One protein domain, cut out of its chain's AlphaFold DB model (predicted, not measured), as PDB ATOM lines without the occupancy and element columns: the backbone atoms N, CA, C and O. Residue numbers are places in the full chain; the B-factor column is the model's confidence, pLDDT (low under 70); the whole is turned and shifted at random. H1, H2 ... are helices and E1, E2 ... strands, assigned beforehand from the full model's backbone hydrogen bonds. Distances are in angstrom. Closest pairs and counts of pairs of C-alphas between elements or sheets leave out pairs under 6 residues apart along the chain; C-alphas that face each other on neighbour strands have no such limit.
ATOM      1  N   SER A   9      72.352 -16.857  -0.118       93.62
ATOM      2  CA  SER A   9      72.585 -15.621  -0.867       93.62
ATOM      3  C   SER A   9      73.928 -14.991  -0.502       93.62
ATOM      4  O   SER A   9      74.679 -14.617  -1.405       93.62
ATOM      5  N   ASP A  10      74.273 -14.934   0.787       94.31
ATOM      6  CA  ASP A  10      75.580 -14.441   1.241       94.31
ATOM      7  C   ASP A  10      76.705 -15.336   0.745       94.31
ATOM      8  O   ASP A  10      77.713 -14.843   0.244       94.31
ATOM      9  N   PHE A  11      76.499 -16.651   0.797       95.62
ATOM     10  CA  PHE A  11      77.456 -17.616   0.278       95.62
ATOM     11  C   PHE A  11      77.691 -17.430  -1.226       95.62
ATOM     12  O   PHE A  11      78.829 -17.294  -1.661       95.62
ATOM     13  N   LYS A  12      76.633 -17.295  -2.033       95.50
ATOM     14  CA  LYS A  12      76.754 -17.013  -3.473       95.50
ATOM     15  C   LYS A  12      77.412 -15.663  -3.764       95.50
ATOM     16  O   LYS A  12      78.087 -15.529  -4.782       95.50
ATOM     17  N   LYS A  13      77.200 -14.644  -2.927       95.12
ATOM     18  CA  LYS A  13      77.914 -13.359  -3.036       95.12
ATOM     19  C   LYS A  13      79.394 -13.532  -2.700       95.12
ATOM     20  O   LYS A  13      80.232 -13.008  -3.421       95.12
ATOM     21  N   PHE A  14      79.707 -14.291  -1.651       95.56
ATOM     22  CA  PHE A  14      81.072 -14.636  -1.262       95.56
ATOM     23  C   PHE A  14      81.818 -15.363  -2.384       95.56
ATOM     24  O   PHE A  14      82.902 -14.926  -2.744       95.56
ATOM     25  N   LEU A  15      81.218 -16.396  -2.987       96.31
ATOM     26  CA  LEU A  15      81.852 -17.184  -4.050       96.31
ATOM     27  C   LEU A  15      82.254 -16.344  -5.271       96.31
ATOM     28  O   LEU A  15      83.215 -16.679  -5.950       96.31
ATOM     29  N   ARG A  16      81.535 -15.249  -5.547       94.94
ATOM     30  CA  ARG A  16      81.847 -14.331  -6.657       94.94
ATOM     31  C   ARG A  16      82.990 -13.365  -6.354       94.94
ATOM     32  O   ARG A  16      83.410 -12.643  -7.252       94.94
ATOM     33  N   LYS A  17      83.462 -13.285  -5.107       94.75
ATOM     34  CA  LYS A  17      84.551 -12.373  -4.752       94.75
ATOM     35  C   LYS A  17      85.876 -12.911  -5.310       94.75
ATOM     36  O   LYS A  17      86.168 -14.092  -5.112       94.75
ATOM     37  N   PRO A  18      86.702 -12.066  -5.951       92.50
ATOM     38  CA  PRO A  18      88.021 -12.474  -6.421       92.50
ATOM     39  C   PRO A  18      88.863 -13.086  -5.298       92.50
ATOM     40  O   PRO A  18      88.933 -12.549  -4.191       92.50
ATOM     41  N   GLY A  19      89.477 -14.236  -5.582       92.50
ATOM     42  CA  GLY A  19      90.318 -14.966  -4.631       92.50
ATOM     43  C   GLY A  19      89.570 -15.667  -3.493       92.50
ATOM     44  O   GLY A  19      90.224 -16.203  -2.601       92.50
ATOM     45  N   ALA A  20      88.232 -15.685  -3.486       95.56
ATOM     46  CA  ALA A  20      87.470 -16.466  -2.516       95.56
ATOM     47  C   ALA A  20      87.865 -17.948  -2.577       95.56
ATOM     48  O   ALA A  20      87.883 -18.553  -3.651       95.56
ATOM     49  N   THR A  21      88.150 -18.532  -1.414       96.25
ATOM     50  CA  THR A  21      88.499 -19.951  -1.301       96.25
ATOM     51  C   THR A  21      87.549 -20.696  -0.379       96.25
ATOM     52  O   THR A  21      87.090 -20.180   0.645       96.25
ATOM     53  N   LEU A  22      87.278 -21.939  -0.758       96.00
ATOM     54  CA  LEU A  22      86.472 -22.886  -0.006       96.00
ATOM     55  C   LEU A  22      87.347 -24.081   0.379       96.00
ATOM     56  O   LEU A  22      87.919 -24.720  -0.498       96.00
ATOM     57  N   GLN A  23      87.435 -24.422   1.662       96.81
ATOM     58  CA  GLN A  23      88.224 -25.564   2.136       96.81
ATOM     59  C   GLN A  23      87.371 -26.462   3.023       96.81
ATOM     60  O   GLN A  23      86.640 -25.959   3.870       96.81
ATOM     61  N   ILE A  24      87.450 -27.785   2.857       97.25
ATOM     62  CA  ILE A  24      86.815 -28.701   3.817       97.25
ATOM     63  C   ILE A  24      87.625 -28.663   5.105       97.25
ATOM     64  O   ILE A  24      88.831 -28.879   5.074       97.25
ATOM     65  N   VAL A  25      86.954 -28.417   6.225       96.62
ATOM     66  CA  VAL A  25      87.547 -28.539   7.565       96.62
ATOM     67  C   VAL A  25      87.047 -29.780   8.298       96.62
ATOM     68  O   VAL A  25      87.719 -30.255   9.203       96.62
ATOM     69  N   GLN A  26      85.908 -30.334   7.877       96.19
ATOM     70  CA  GLN A  26      85.394 -31.603   8.384       96.19
ATOM     71  C   GLN A  26      84.550 -32.310   7.323       96.19
ATOM     72  O   GLN A  26      83.778 -31.666   6.608       96.19
ATOM     73  N   ASN A  27      84.667 -33.632   7.240       95.69
ATOM     74  CA  ASN A  27      83.782 -34.470   6.442       95.69
ATOM     75  C   ASN A  27      83.444 -35.730   7.243       95.69
ATOM     76  O   ASN A  27      84.235 -36.669   7.288       95.69
ATOM     77  N   THR A  28      82.254 -35.753   7.842       93.94
ATOM     78  CA  THR A  28      81.865 -36.815   8.783       93.94
ATOM     79  C   THR A  28      81.748 -38.186   8.124       93.94
ATOM     80  O   THR A  28      81.946 -39.197   8.794       93.94
ATOM     81  N   PHE A  29      81.467 -38.239   6.817       92.25
ATOM     82  CA  PHE A  29      81.445 -39.498   6.075       92.25
ATOM     83  C   PHE A  29      82.846 -40.103   6.034       92.25
ATOM     84  O   PHE A  29      83.025 -41.290   6.302       92.25
ATOM     85  N   VAL A  30      83.841 -39.266   5.730       92.94
ATOM     86  CA  VAL A  30      85.251 -39.659   5.632       92.94
ATOM     87  C   VAL A  30      85.829 -39.967   7.006       92.94
ATOM     88  O   VAL A  30      86.583 -40.926   7.137       92.94
ATOM     89  N   ASP A  31      85.436 -39.217   8.035       93.19
ATOM     90  CA  ASP A  31      85.892 -39.426   9.413       93.19
ATOM     91  C   ASP A  31      85.571 -40.837   9.936       93.19
ATOM     92  O   ASP A  31      86.319 -41.364  10.759       93.19
ATOM     93  N   ARG A  32      84.503 -41.470   9.429       90.56
ATOM     94  CA  ARG A  32      84.088 -42.834   9.801       90.56
ATOM     95  C   ARG A  32      84.715 -43.949   8.967       90.56
ATOM     96  O   ARG A  32      84.511 -45.114   9.292       90.56
ATOM     97  N   GLN A  33      85.429 -43.620   7.896       92.06
ATOM     98  CA  GLN A  33      86.090 -44.636   7.080       92.06
ATOM     99  C   GLN A  33      87.351 -45.151   7.780       92.06
ATOM    100  O   GLN A  33      87.915 -44.503   8.671       92.06
ATOM    101  N   ASP A  34      87.845 -46.304   7.341       95.69
ATOM    102  CA  ASP A  34      89.131 -46.832   7.784       95.69
ATOM    103  C   ASP A  34      90.300 -45.879   7.428       95.69
ATOM    104  O   ASP A  34      90.150 -44.842   6.769       95.69
ATOM    105  N   ALA A  35      91.493 -46.173   7.947       96.12
ATOM    106  CA  ALA A  35      92.659 -45.311   7.749       96.12
ATOM    107  C   ALA A  35      93.113 -45.227   6.279       96.12
ATOM    108  O   ALA A  35      93.533 -44.156   5.832       96.12
ATOM    109  N   GLU A  36      93.006 -46.321   5.527       96.25
ATOM    110  CA  GLU A  36      93.425 -46.392   4.129       96.25
ATOM    111  C   GLU A  36      92.503 -45.551   3.243       96.25
ATOM    112  O   GLU A  36      92.970 -44.691   2.488       96.25
ATOM    113  N   SER A  37      91.191 -45.708   3.417       94.44
ATOM    114  CA  SER A  37      90.157 -44.914   2.758       94.44
ATOM    115  C   SER A  37      90.332 -43.421   3.043       94.44
ATOM    116  O   SER A  37      90.353 -42.598   2.120       94.44
ATOM    117  N   ARG A  38      90.555 -43.039   4.309       95.50
ATOM    118  CA  ARG A  38      90.843 -41.642   4.691       95.50
ATOM    119  C   ARG A  38      92.088 -41.098   3.994       95.50
ATOM    120  O   ARG A  38      92.067 -39.970   3.491       95.50
ATOM    121  N   ALA A  39      93.163 -41.882   3.933       95.50
ATOM    122  CA  ALA A  39      94.386 -41.498   3.236       95.50
ATOM    123  C   ALA A  39      94.159 -41.346   1.722       95.50
ATOM    124  O   ALA A  39      94.643 -40.384   1.125       95.50
ATOM    125  N   ALA A  40      93.372 -42.231   1.107       95.38
ATOM    126  CA  ALA A  40      93.021 -42.144  -0.306       95.38
ATOM    127  C   ALA A  40      92.254 -40.853  -0.632       95.38
ATOM    128  O   ALA A  40      92.581 -40.179  -1.609       95.38
ATOM    129  N   TYR A  41      91.291 -40.453   0.205       93.88
ATOM    130  CA  TYR A  41      90.599 -39.172   0.040       93.88
ATOM    131  C   TYR A  41      91.536 -37.969   0.186       93.88
ATOM    132  O   TYR A  41      91.445 -37.023  -0.597       93.88
ATOM    133  N   ARG A  42      92.465 -38.001   1.151       94.06
ATOM    134  CA  ARG A  42      93.476 -36.941   1.320       94.06
ATOM    135  C   ARG A  42      94.347 -36.786   0.075       94.06
ATOM    136  O   ARG A  42      94.496 -35.671  -0.406       94.06
ATOM    137  N   ARG A  43      94.836 -37.894  -0.495       94.31
ATOM    138  CA  ARG A  43      95.635 -37.885  -1.737       94.31
ATOM    139  C   ARG A  43      94.883 -37.304  -2.938       94.31
ATOM    140  O   ARG A  43      95.511 -36.785  -3.849       94.31
ATOM    141  N   LYS A  44      93.548 -37.374  -2.938       92.31
ATOM    142  CA  LYS A  44      92.680 -36.777  -3.968       92.31
ATOM    143  C   LYS A  44      92.360 -35.295  -3.718       92.31
ATOM    144  O   LYS A  44      91.483 -34.749  -4.377       92.31
ATOM    145  N   GLY A  45      93.007 -34.655  -2.744       94.06
ATOM    146  CA  GLY A  45      92.819 -33.236  -2.465       94.06
ATOM    147  C   GLY A  45      91.539 -32.907  -1.696       94.06
ATOM    148  O   GLY A  45      91.019 -31.796  -1.796       94.06
ATOM    149  N   LEU A  46      90.985 -33.853  -0.922       94.88
ATOM    150  CA  LEU A  46      89.723 -33.636  -0.197       94.88
ATOM    151  C   LEU A  46      89.751 -32.377   0.689       94.88
ATOM    152  O   LEU A  46      88.755 -31.654   0.759       94.88
ATOM    153  N   TYR A  47      90.874 -32.122   1.356       95.75
ATOM    154  CA  TYR A  47      91.042 -30.994   2.274       95.75
ATOM    155  C   TYR A  47      91.808 -29.823   1.652       95.75
ATOM    156  O   TYR A  47      92.092 -28.847   2.347       95.75
ATOM    157  N   GLU A  48      92.114 -29.894   0.354       96.94
ATOM    158  CA  GLU A  48      92.791 -28.807  -0.341       96.94
ATOM    159  C   GLU A  48      91.839 -27.626  -0.581       96.94
ATOM    160  O   GLU A  48      90.626 -27.816  -0.767       96.94
ATOM    161  N   PRO A  49      92.362 -26.385  -0.579       96.50
ATOM    162  CA  PRO A  49      91.587 -25.210  -0.937       96.50
ATOM    163  C   PRO A  49      91.024 -25.305  -2.353       96.50
ATOM    164  O   PRO A  49      91.650 -25.840  -3.268       96.50
ATOM    165  N   ARG A  50      89.846 -24.716  -2.540       96.88
ATOM    166  CA  ARG A  50      89.137 -24.708  -3.814       96.88
ATOM    167  C   ARG A  50      88.780 -23.305  -4.242       96.88
ATOM    168  O   ARG A  50      88.366 -22.496  -3.410       96.88
ATOM    169  N   THR A  51      88.879 -23.047  -5.537       96.81
ATOM    170  CA  THR A  51      88.526 -21.765  -6.153       96.81
ATOM    171  C   THR A  51      87.354 -21.941  -7.096       96.81
ATOM    172  O   THR A  51      87.220 -22.973  -7.752       96.81
ATOM    173  N   LEU A  52      86.469 -20.947  -7.136       97.38
ATOM    174  CA  LEU A  52      85.312 -20.999  -8.017       97.38
ATOM    175  C   LEU A  52      85.773 -20.988  -9.480       97.38
ATOM    176  O   LEU A  52      86.400 -20.027  -9.914       97.38
ATOM    177  N   ARG A  53      85.397 -22.024 -10.233       96.56
ATOM    178  CA  ARG A  53      85.595 -22.099 -11.684       96.56
ATOM    179  C   ARG A  53      84.408 -21.503 -12.427       96.56
ATOM    180  O   ARG A  53      84.554 -20.678 -13.319       96.56
ATOM    181  N   ALA A  54      83.211 -21.944 -12.051       96.94
ATOM    182  CA  ALA A  54      81.960 -21.514 -12.656       96.94
ATOM    183  C   ALA A  54      80.814 -21.644 -11.652       96.94
ATOM    184  O   ALA A  54      80.841 -22.489 -10.757       96.94
ATOM    185  N   MET A  55      79.771 -20.830 -11.811       97.19
ATOM    186  CA  MET A  55      78.569 -20.919 -10.987       97.19
ATOM    187  C   MET A  55      77.316 -20.735 -11.831       97.19
ATOM    188  O   MET A  55      77.203 -19.784 -12.600       97.19
ATOM    189  N   SER A  56      76.346 -21.620 -11.632       94.38
ATOM    190  CA  SER A  56      75.014 -21.539 -12.219       94.38
ATOM    191  C   SER A  56      73.969 -21.177 -11.160       94.38
ATOM    192  O   SER A  56      74.254 -21.012  -9.970       94.38
ATOM    193  N   LYS A  57      72.698 -21.105 -11.573       92.12
ATOM    194  CA  LYS A  57      71.575 -20.959 -10.634       92.12
ATOM    195  C   LYS A  57      71.482 -22.137  -9.651       92.12
ATOM    196  O   LYS A  57      70.976 -21.945  -8.545       92.12
ATOM    197  N   LYS A  58      71.992 -23.315 -10.028       94.19
ATOM    198  CA  LYS A  58      71.774 -24.616  -9.370       94.19
ATOM    199  C   LYS A  58      73.013 -25.215  -8.692       94.19
ATOM    200  O   LYS A  58      72.852 -26.039  -7.796       94.19
ATOM    201  N   ALA A  59      74.214 -24.808  -9.096       95.94
ATOM    202  CA  ALA A  59      75.455 -25.374  -8.581       95.94
ATOM    203  C   ALA A  59      76.649 -24.426  -8.742       95.94
ATOM    204  O   ALA A  59      76.604 -23.490  -9.544       95.94
ATOM    205  N   ALA A  60      77.730 -24.721  -8.026       97.00
ATOM    206  CA  ALA A  60      79.069 -24.212  -8.301       97.00
ATOM    207  C   ALA A  60      80.014 -25.360  -8.666       97.00
ATOM    208  O   ALA A  60      79.919 -26.453  -8.107       97.00
ATOM    209  N   VAL A  61      80.928 -25.067  -9.584       97.75
ATOM    210  CA  VAL A  61      82.052 -25.920  -9.966       97.75
ATOM    211  C   VAL A  61      83.319 -25.273  -9.437       97.75
ATOM    212  O   VAL A  61      83.508 -24.061  -9.582       97.75
ATOM    213  N   PHE A  62      84.180 -26.079  -8.833       97.69
ATOM    214  CA  PHE A  62      85.423 -25.622  -8.241       97.69
ATOM    215  C   PHE A  62      86.617 -26.371  -8.802       97.69
ATOM    216  O   PHE A  62      86.551 -27.592  -8.937       97.69
ATOM    217  N   ASP A  63      87.705 -25.645  -9.031       97.31
ATOM    218  CA  ASP A  63      89.027 -26.239  -9.205       97.31
ATOM    219  C   ASP A  63      89.636 -26.521  -7.824       97.31
ATOM    220  O   ASP A  63      89.426 -25.764  -6.866       97.31
ATOM    221  N   VAL A  64      90.367 -27.628  -7.709       97.00
ATOM    222  CA  VAL A  64      91.039 -28.037  -6.471       97.00
ATOM    223  C   VAL A  64      92.519 -27.673  -6.568       97.00
ATOM    224  O   VAL A  64      93.203 -28.061  -7.512       97.00
ATOM    225  N   LYS A  65      93.033 -26.916  -5.595       95.56
ATOM    226  CA  LYS A  65      94.421 -26.444  -5.609       95.56
ATOM    227  C   LYS A  65      95.394 -27.621  -5.701       95.56
ATOM    228  O   LYS A  65      95.382 -28.490  -4.843       95.56
ATOM    229  N   GLY A  66      96.265 -27.605  -6.711       95.12
ATOM    230  CA  GLY A  66      97.289 -28.638  -6.903       95.12
ATOM    231  C   GLY A  66      96.776 -29.949  -7.508       95.12
ATOM    232  O   GLY A  66      97.538 -30.909  -7.572       95.12
ATOM    233  N   HIS A  67      95.522 -30.001  -7.968       93.38
ATOM    234  CA  HIS A  67      94.930 -31.192  -8.572       93.38
ATOM    235  C   HIS A  67      94.216 -30.851  -9.883       93.38
ATOM    236  O   HIS A  67      93.455 -29.889  -9.946       93.38
ATOM    237  N   ASP A  68      94.372 -31.698 -10.903       90.88
ATOM    238  CA  ASP A  68      93.632 -31.599 -12.172       90.88
ATOM    239  C   ASP A  68      92.210 -32.179 -12.054       90.88
ATOM    240  O   ASP A  68      91.759 -33.031 -12.816       90.88
ATOM    241  N   SER A  69      91.510 -31.795 -10.989       88.25
ATOM    242  CA  SER A  69      90.173 -32.293 -10.686       88.25
ATOM    243  C   SER A  69      89.238 -31.144 -10.371       88.25
ATOM    244  O   SER A  69      89.634 -30.130  -9.790       88.25
ATOM    245  N   THR A  70      87.970 -31.333 -10.733       93.56
ATOM    246  CA  THR A  70      86.901 -30.409 -10.372       93.56
ATOM    247  C   THR A  70      85.892 -31.082  -9.468       93.56
ATOM    248  O   THR A  70      85.643 -32.285  -9.558       93.56
ATOM    249  N   VAL A  71      85.288 -30.291  -8.586       94.12
ATOM    250  CA  VAL A  71      84.212 -30.757  -7.710       94.12
ATOM    251  C   VAL A  71      83.000 -29.854  -7.819       94.12
ATOM    252  O   VAL A  71      83.110 -28.652  -8.067       94.12
ATOM    253  N   TRP A  72      81.832 -30.450  -7.613       95.25
ATOM    254  CA  TRP A  72      80.550 -29.777  -7.742       95.25
ATOM    255  C   TRP A  72      79.884 -29.647  -6.379       95.25
ATOM    256  O   TRP A  72      79.888 -30.583  -5.580       95.25
ATOM    257  N   LEU A  73      79.270 -28.493  -6.142       94.81
ATOM    258  CA  LEU A  73      78.394 -28.265  -5.002       94.81
ATOM    259  C   LEU A  73      77.016 -27.858  -5.514       94.81
ATOM    260  O   LEU A  73      76.851 -26.772  -6.072       94.81
ATOM    261  N   TYR A  74      76.039 -28.738  -5.318       92.50
ATOM    262  CA  TYR A  74      74.666 -28.556  -5.778       92.50
ATOM    263  C   TYR A  74      73.778 -27.978  -4.677       92.50
ATOM    264  O   TYR A  74      73.895 -28.339  -3.510       92.50
ATOM    265  N   TRP A  75      72.851 -27.110  -5.067       93.12
ATOM    266  CA  TRP A  75      71.801 -26.554  -4.203       93.12
ATOM    267  C   TRP A  75      70.439 -26.509  -4.911       93.12
ATOM    268  O   TRP A  75      69.535 -25.779  -4.506       93.12
ATOM    269  N   ASP A  76      70.294 -27.250  -6.006       86.06
ATOM    270  CA  ASP A  76      69.079 -27.331  -6.816       86.06
ATOM    271  C   ASP A  76      67.942 -28.075  -6.111       86.06
ATOM    272  O   ASP A  76      66.791 -27.666  -6.227       86.06
ATOM    273  N   ARG A  77      68.268 -29.094  -5.308       80.44
ATOM    274  CA  ARG A  77      67.322 -29.812  -4.434       80.44
ATOM    275  C   ARG A  77      67.024 -29.083  -3.117       80.44
ATOM    276  O   ARG A  77      66.465 -29.663  -2.191       80.44
ATOM    277  N   GLY A  78      67.387 -27.805  -3.037       77.12
ATOM    278  CA  GLY A  78      67.180 -26.960  -1.868       77.12
ATOM    279  C   GLY A  78      68.333 -27.002  -0.866       77.12
ATOM    280  O   GLY A  78      69.206 -27.864  -0.891       77.12
ATOM    281  N   THR A  79      68.334 -26.015   0.030       84.31
ATOM    282  CA  THR A  79      69.376 -25.803   1.054       84.31
ATOM    283  C   THR A  79      68.787 -25.725   2.457       84.31
ATOM    284  O   THR A  79      69.395 -25.172   3.364       84.31
ATOM    285  N   ARG A  80      67.586 -26.291   2.649       83.06
ATOM    286  CA  ARG A  80      66.795 -26.174   3.887       83.06
ATOM    287  C   ARG A  80      67.569 -26.583   5.144       83.06
ATOM    288  O   ARG A  80      67.345 -26.019   6.204       83.06
ATOM    289  N   HIS A  81      68.477 -27.545   5.007       88.44
ATOM    290  CA  HIS A  81      69.279 -28.090   6.103       88.44
ATOM    291  C   HIS A  81      70.739 -27.612   6.084       88.44
ATOM    292  O   HIS A  81      71.565 -28.108   6.850       88.44
ATOM    293  N   TRP A  82      71.076 -26.658   5.211       94.06
ATOM    294  CA  TRP A  82      72.388 -26.026   5.227       94.06
ATOM    295  C   TRP A  82      72.462 -25.076   6.413       94.06
ATOM    296  O   TRP A  82      71.532 -24.311   6.670       94.06
ATOM    297  N   ARG A  83      73.587 -25.105   7.124       95.62
ATOM    298  CA  ARG A  83      73.828 -24.212   8.262       95.62
ATOM    299  C   ARG A  83      74.967 -23.270   7.919       95.62
ATOM    300  O   ARG A  83      76.039 -23.722   7.528       95.62
ATOM    301  N   PHE A  84      74.726 -21.973   8.063       95.12
ATOM    302  CA  PHE A  84      75.715 -20.922   7.852       95.12
ATOM    303  C   PHE A  84      76.066 -20.320   9.210       95.12
ATOM    304  O   PHE A  84      75.166 -19.928   9.952       95.12
ATOM    305  N   SER A  85      77.352 -20.288   9.554       91.75
ATOM    306  CA  SER A  85      77.818 -19.752  10.832       91.75
ATOM    307  C   SER A  85      79.199 -19.138  10.669       91.75
ATOM    308  O   SER A  85      80.166 -19.846  10.383       91.75
ATOM    309  N   GLY A  86      79.293 -17.816  10.829       92.00
ATOM    310  CA  GLY A  86      80.546 -17.089  10.628       92.00
ATOM    311  C   GLY A  86      81.113 -17.360   9.236       92.00
ATOM    312  O   GLY A  86      80.433 -17.130   8.238       92.00
ATOM    313  N   ASP A  87      82.332 -17.891   9.183       94.50
ATOM    314  CA  ASP A  87      83.037 -18.265   7.956       94.50
ATOM    315  C   ASP A  87      82.837 -19.718   7.545       94.50
ATOM    316  O   ASP A  87      83.534 -20.204   6.657       94.50
ATOM    317  N   THR A  88      81.881 -20.413   8.151       96.06
ATOM    318  CA  THR A  88      81.616 -21.815   7.852       96.06
ATOM    319  C   THR A  88      80.255 -22.028   7.211       96.06
ATOM    320  O   THR A  88      79.266 -21.354   7.515       96.06
ATOM    321  N   VAL A  89      80.203 -23.008   6.312       96.56
ATOM    322  CA  VAL A  89      78.958 -23.574   5.794       96.56
ATOM    323  C   VAL A  89      78.981 -25.083   5.998       96.56
ATOM    324  O   VAL A  89      79.918 -25.764   5.589       96.56
ATOM    325  N   THR A  90      77.949 -25.605   6.649       96.69
ATOM    326  CA  THR A  90      77.734 -27.042   6.836       96.69
ATOM    327  C   THR A  90      76.698 -27.519   5.832       96.69
ATOM    328  O   THR A  90      75.557 -27.050   5.846       96.69
ATOM    329  N   VAL A  91      77.097 -28.456   4.978       94.69
ATOM    330  CA  VAL A  91      76.278 -29.033   3.911       94.69
ATOM    331  C   VAL A  91      75.999 -30.496   4.247       94.69
ATOM    332  O   VAL A  91      76.950 -31.275   4.316       94.69
ATOM    333  N   PRO A  92      74.736 -30.897   4.461       92.38
ATOM    334  CA  PRO A  92      74.406 -32.292   4.708       92.38
ATOM    335  C   PRO A  92      74.634 -33.139   3.452       92.38
ATOM    336  O   PRO A  92      74.305 -32.726   2.336       92.38
ATOM    337  N   LEU A  93      75.173 -34.338   3.643       87.38
ATOM    338  CA  LEU A  93      75.228 -35.377   2.628       87.38
ATOM    339  C   LEU A  93      73.946 -36.200   2.764       87.38
ATOM    340  O   LEU A  93      73.802 -37.009   3.676       87.38
ATOM    341  N   ASN A  94      72.990 -35.968   1.867       70.25
ATOM    342  CA  ASN A  94      71.748 -36.738   1.827       70.25
ATOM    343  C   ASN A  94      72.023 -38.129   1.231       70.25
ATOM    344  O   ASN A  94      71.706 -38.384   0.068       70.25
ATOM    345  N   ALA A  95      72.655 -39.014   2.001       60.72
ATOM    346  CA  ALA A  95      72.702 -40.437   1.686       60.72
ATOM    347  C   ALA A  95      71.342 -41.061   2.039       60.72
ATOM    348  O   ALA A  95      70.799 -40.803   3.109       60.72
ATOM    349  N   ALA A  96      70.774 -41.864   1.133       54.72
ATOM    350  CA  ALA A  96      69.466 -42.498   1.333       54.72
ATOM    351  C   ALA A  96      69.447 -43.484   2.520       54.72
ATOM    352  O   ALA A  96      68.385 -43.763   3.068       54.72
ATOM    353  N   LEU A  97      70.618 -43.991   2.916       55.28
ATOM    354  CA  LEU A  97      70.837 -44.916   4.024       55.28
ATOM    355  C   LEU A  97      72.141 -44.535   4.738       55.28
ATOM    356  O   LEU A  97      73.167 -44.351   4.082       55.28
ATOM    357  N   GLY A  98      72.099 -44.433   6.068       63.09
ATOM    358  CA  GLY A  98      73.263 -44.165   6.918       63.09
ATOM    359  C   GLY A  98      73.071 -43.003   7.903       63.09
ATOM    360  O   GLY A  98      72.032 -42.341   7.891       63.09
ATOM    361  N   PRO A  99      74.060 -42.761   8.784       72.38
ATOM    362  CA  PRO A  99      74.043 -41.625   9.701       72.38
ATOM    363  C   PRO A  99      73.964 -40.286   8.949       72.38
ATOM    364  O   PRO A  99      74.459 -40.193   7.823       72.38
ATOM    365  N   PRO A 100      73.402 -39.228   9.564       82.56
ATOM    366  CA  PRO A 100      73.318 -37.914   8.941       82.56
ATOM    367  C   PRO A 100      74.720 -37.319   8.784       82.56
ATOM    368  O   PRO A 100      75.302 -36.783   9.727       82.56
ATOM    369  N   ASP A 101      75.264 -37.429   7.581       90.94
ATOM    370  CA  ASP A 101      76.572 -36.891   7.261       90.94
ATOM    371  C   ASP A 101      76.532 -35.428   6.865       90.94
ATOM    372  O   ASP A 101      75.541 -34.924   6.341       90.94
ATOM    373  N   ALA A 102      77.656 -34.749   7.059       94.00
ATOM    374  CA  ALA A 102      77.856 -33.407   6.569       94.00
ATOM    375  C   ALA A 102      79.313 -33.141   6.190       94.00
ATOM    376  O   ALA A 102      80.263 -33.699   6.743       94.00
ATOM    377  N   VAL A 103      79.464 -32.202   5.263       95.38
ATOM    378  CA  VAL A 103      80.730 -31.551   4.960       95.38
ATOM    379  C   VAL A 103      80.679 -30.141   5.524       95.38
ATOM    380  O   VAL A 103      79.770 -29.370   5.213       95.38
ATOM    381  N   VAL A 104      81.661 -29.800   6.349       96.94
ATOM    382  CA  VAL A 104      81.853 -28.446   6.858       96.94
ATOM    383  C   VAL A 104      82.947 -27.792   6.037       96.94
ATOM    384  O   VAL A 104      84.086 -28.268   5.992       96.94
ATOM    385  N   TYR A 105      82.599 -26.687   5.391       97.19
ATOM    386  CA  TYR A 105      83.542 -25.867   4.654       97.19
ATOM    387  C   TYR A 105      83.870 -24.597   5.429       97.19
ATOM    388  O   TYR A 105      82.975 -23.988   6.010       97.19
ATOM    389  N   ARG A 106      85.129 -24.167   5.357       97.00
ATOM    390  CA  ARG A 106      85.586 -22.827   5.724       97.00
ATOM    391  C   ARG A 106      85.723 -21.963   4.471       97.00
ATOM    392  O   ARG A 106      86.275 -22.397   3.460       97.00
ATOM    393  N   CYS A 107      85.230 -20.737   4.566       96.12
ATOM    394  CA  CYS A 107      85.117 -19.752   3.502       96.12
ATOM    395  C   CYS A 107      86.036 -18.570   3.809       96.12
ATOM    396  O   CYS A 107      85.772 -17.792   4.728       96.12
ATOM    397  N   THR A 108      87.103 -18.397   3.030       95.19
ATOM    398  CA  THR A 108      88.066 -17.316   3.278       95.19
ATOM    399  C   THR A 108      88.224 -16.400   2.075       95.19
ATOM    400  O   THR A 108      88.151 -16.823   0.923       95.19
ATOM    401  N   LEU A 109      88.413 -15.113   2.359       92.06
ATOM    402  CA  LEU A 109      88.818 -14.111   1.378       92.06
ATOM    403  C   LEU A 109      90.306 -13.801   1.532       92.06
ATOM    404  O   LEU A 109      90.795 -13.807   2.675       92.06
TER     405      LEU A 109
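Overview. This is residues 9 to 109 of the 132 residues of an uncharacterized protein of Methylobacterium sp. Leaf123 (UniProt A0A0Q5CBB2). One antiparallel sheet of seven strands is strongly twisted and curled like part of a barrel, and it stays open, with its edge strands E4 and E5 apart. H1 packs at one end of this curl, while H2 and H3 make a small helical corner toward the other end, with H3 off the sheet. The printed part has 101 residues with three named helices and seven named strands, in the order H1 E1 H2 H3 E2 E3 E4 E5 E6 E7 along the chain; the sheet's order is E4 E3 E2 E1 E7 E6 E5. The class is mixed, helices and strands. The whole is compact, with a radius of gyration of the C-alphas of 13.6 A, and rounded, with spans of 37 by 32 by 23 A.

Along the chain. The sheet holds E4, residues 67 to 74, 20.6 A long; E3, residues 59 to 64, 16.0 A; E2, residues 50 to 55, 13.3 A; E1, residues 21 to 27, 17.1 A; E7, residues 101 to 108, 23.0 A; E6, residues 88 to 93, 15.9 A; and E5, residues 83 to 85. H1 is residues 9 to 15, H2 residues 28 to 31, and H3 residues 35 to 43, 12.4 A long. C-alpha 9 is at (72.585, -15.621, -0.867), C-alpha 67 at (94.930, -31.192, -8.572) and C-alpha 108 at (88.066, -17.316, 3.278).

Arrangement. E1 and E7 are antiparallel at 151 degrees, with N 23 and O 106 2.9 A apart. E7 and E6 form a hairpin, with N 91 and O 103 at 2.8 A, and E6 and E5 another, with N 90 and O 83 at 2.8 A; E5 E6 E7 is a meander, each strand the antiparallel neighbour of the one before. On the other side of E1 is E2, at 111 degrees, with N 50 and O 22 at 2.8 A. E2 E3 E4 is the second meander: N 61 and O 54 are 2.8 A apart, and N 62 and O 71 2.9 A. H1 is on the sheet at a height of 7.0 A, over none of its strands; its C-alpha Leu 15 is 6.5 A from that of Leu 52 in E2. H2 is on the opposite face, its height of 4.4 A only just above the sheet's level. H2 and H3 touch, the C-alphas of Val 30 and Arg 38 being closest at 6.0 A. H3 is not on the sheet. In H1 and H3 every O i to N i+4 pair is within hydrogen-bond range; H2 is too short for such a pair.

Size, cuts and confidence. The C-alphas farthest apart are those of Pro 18 and Leu 97, 38.2 A. The printed part has no cut and no long link. The mean pLDDT of the printed part is 92.1; residues 95 to 98, in the link from E6 to E7, are under 70.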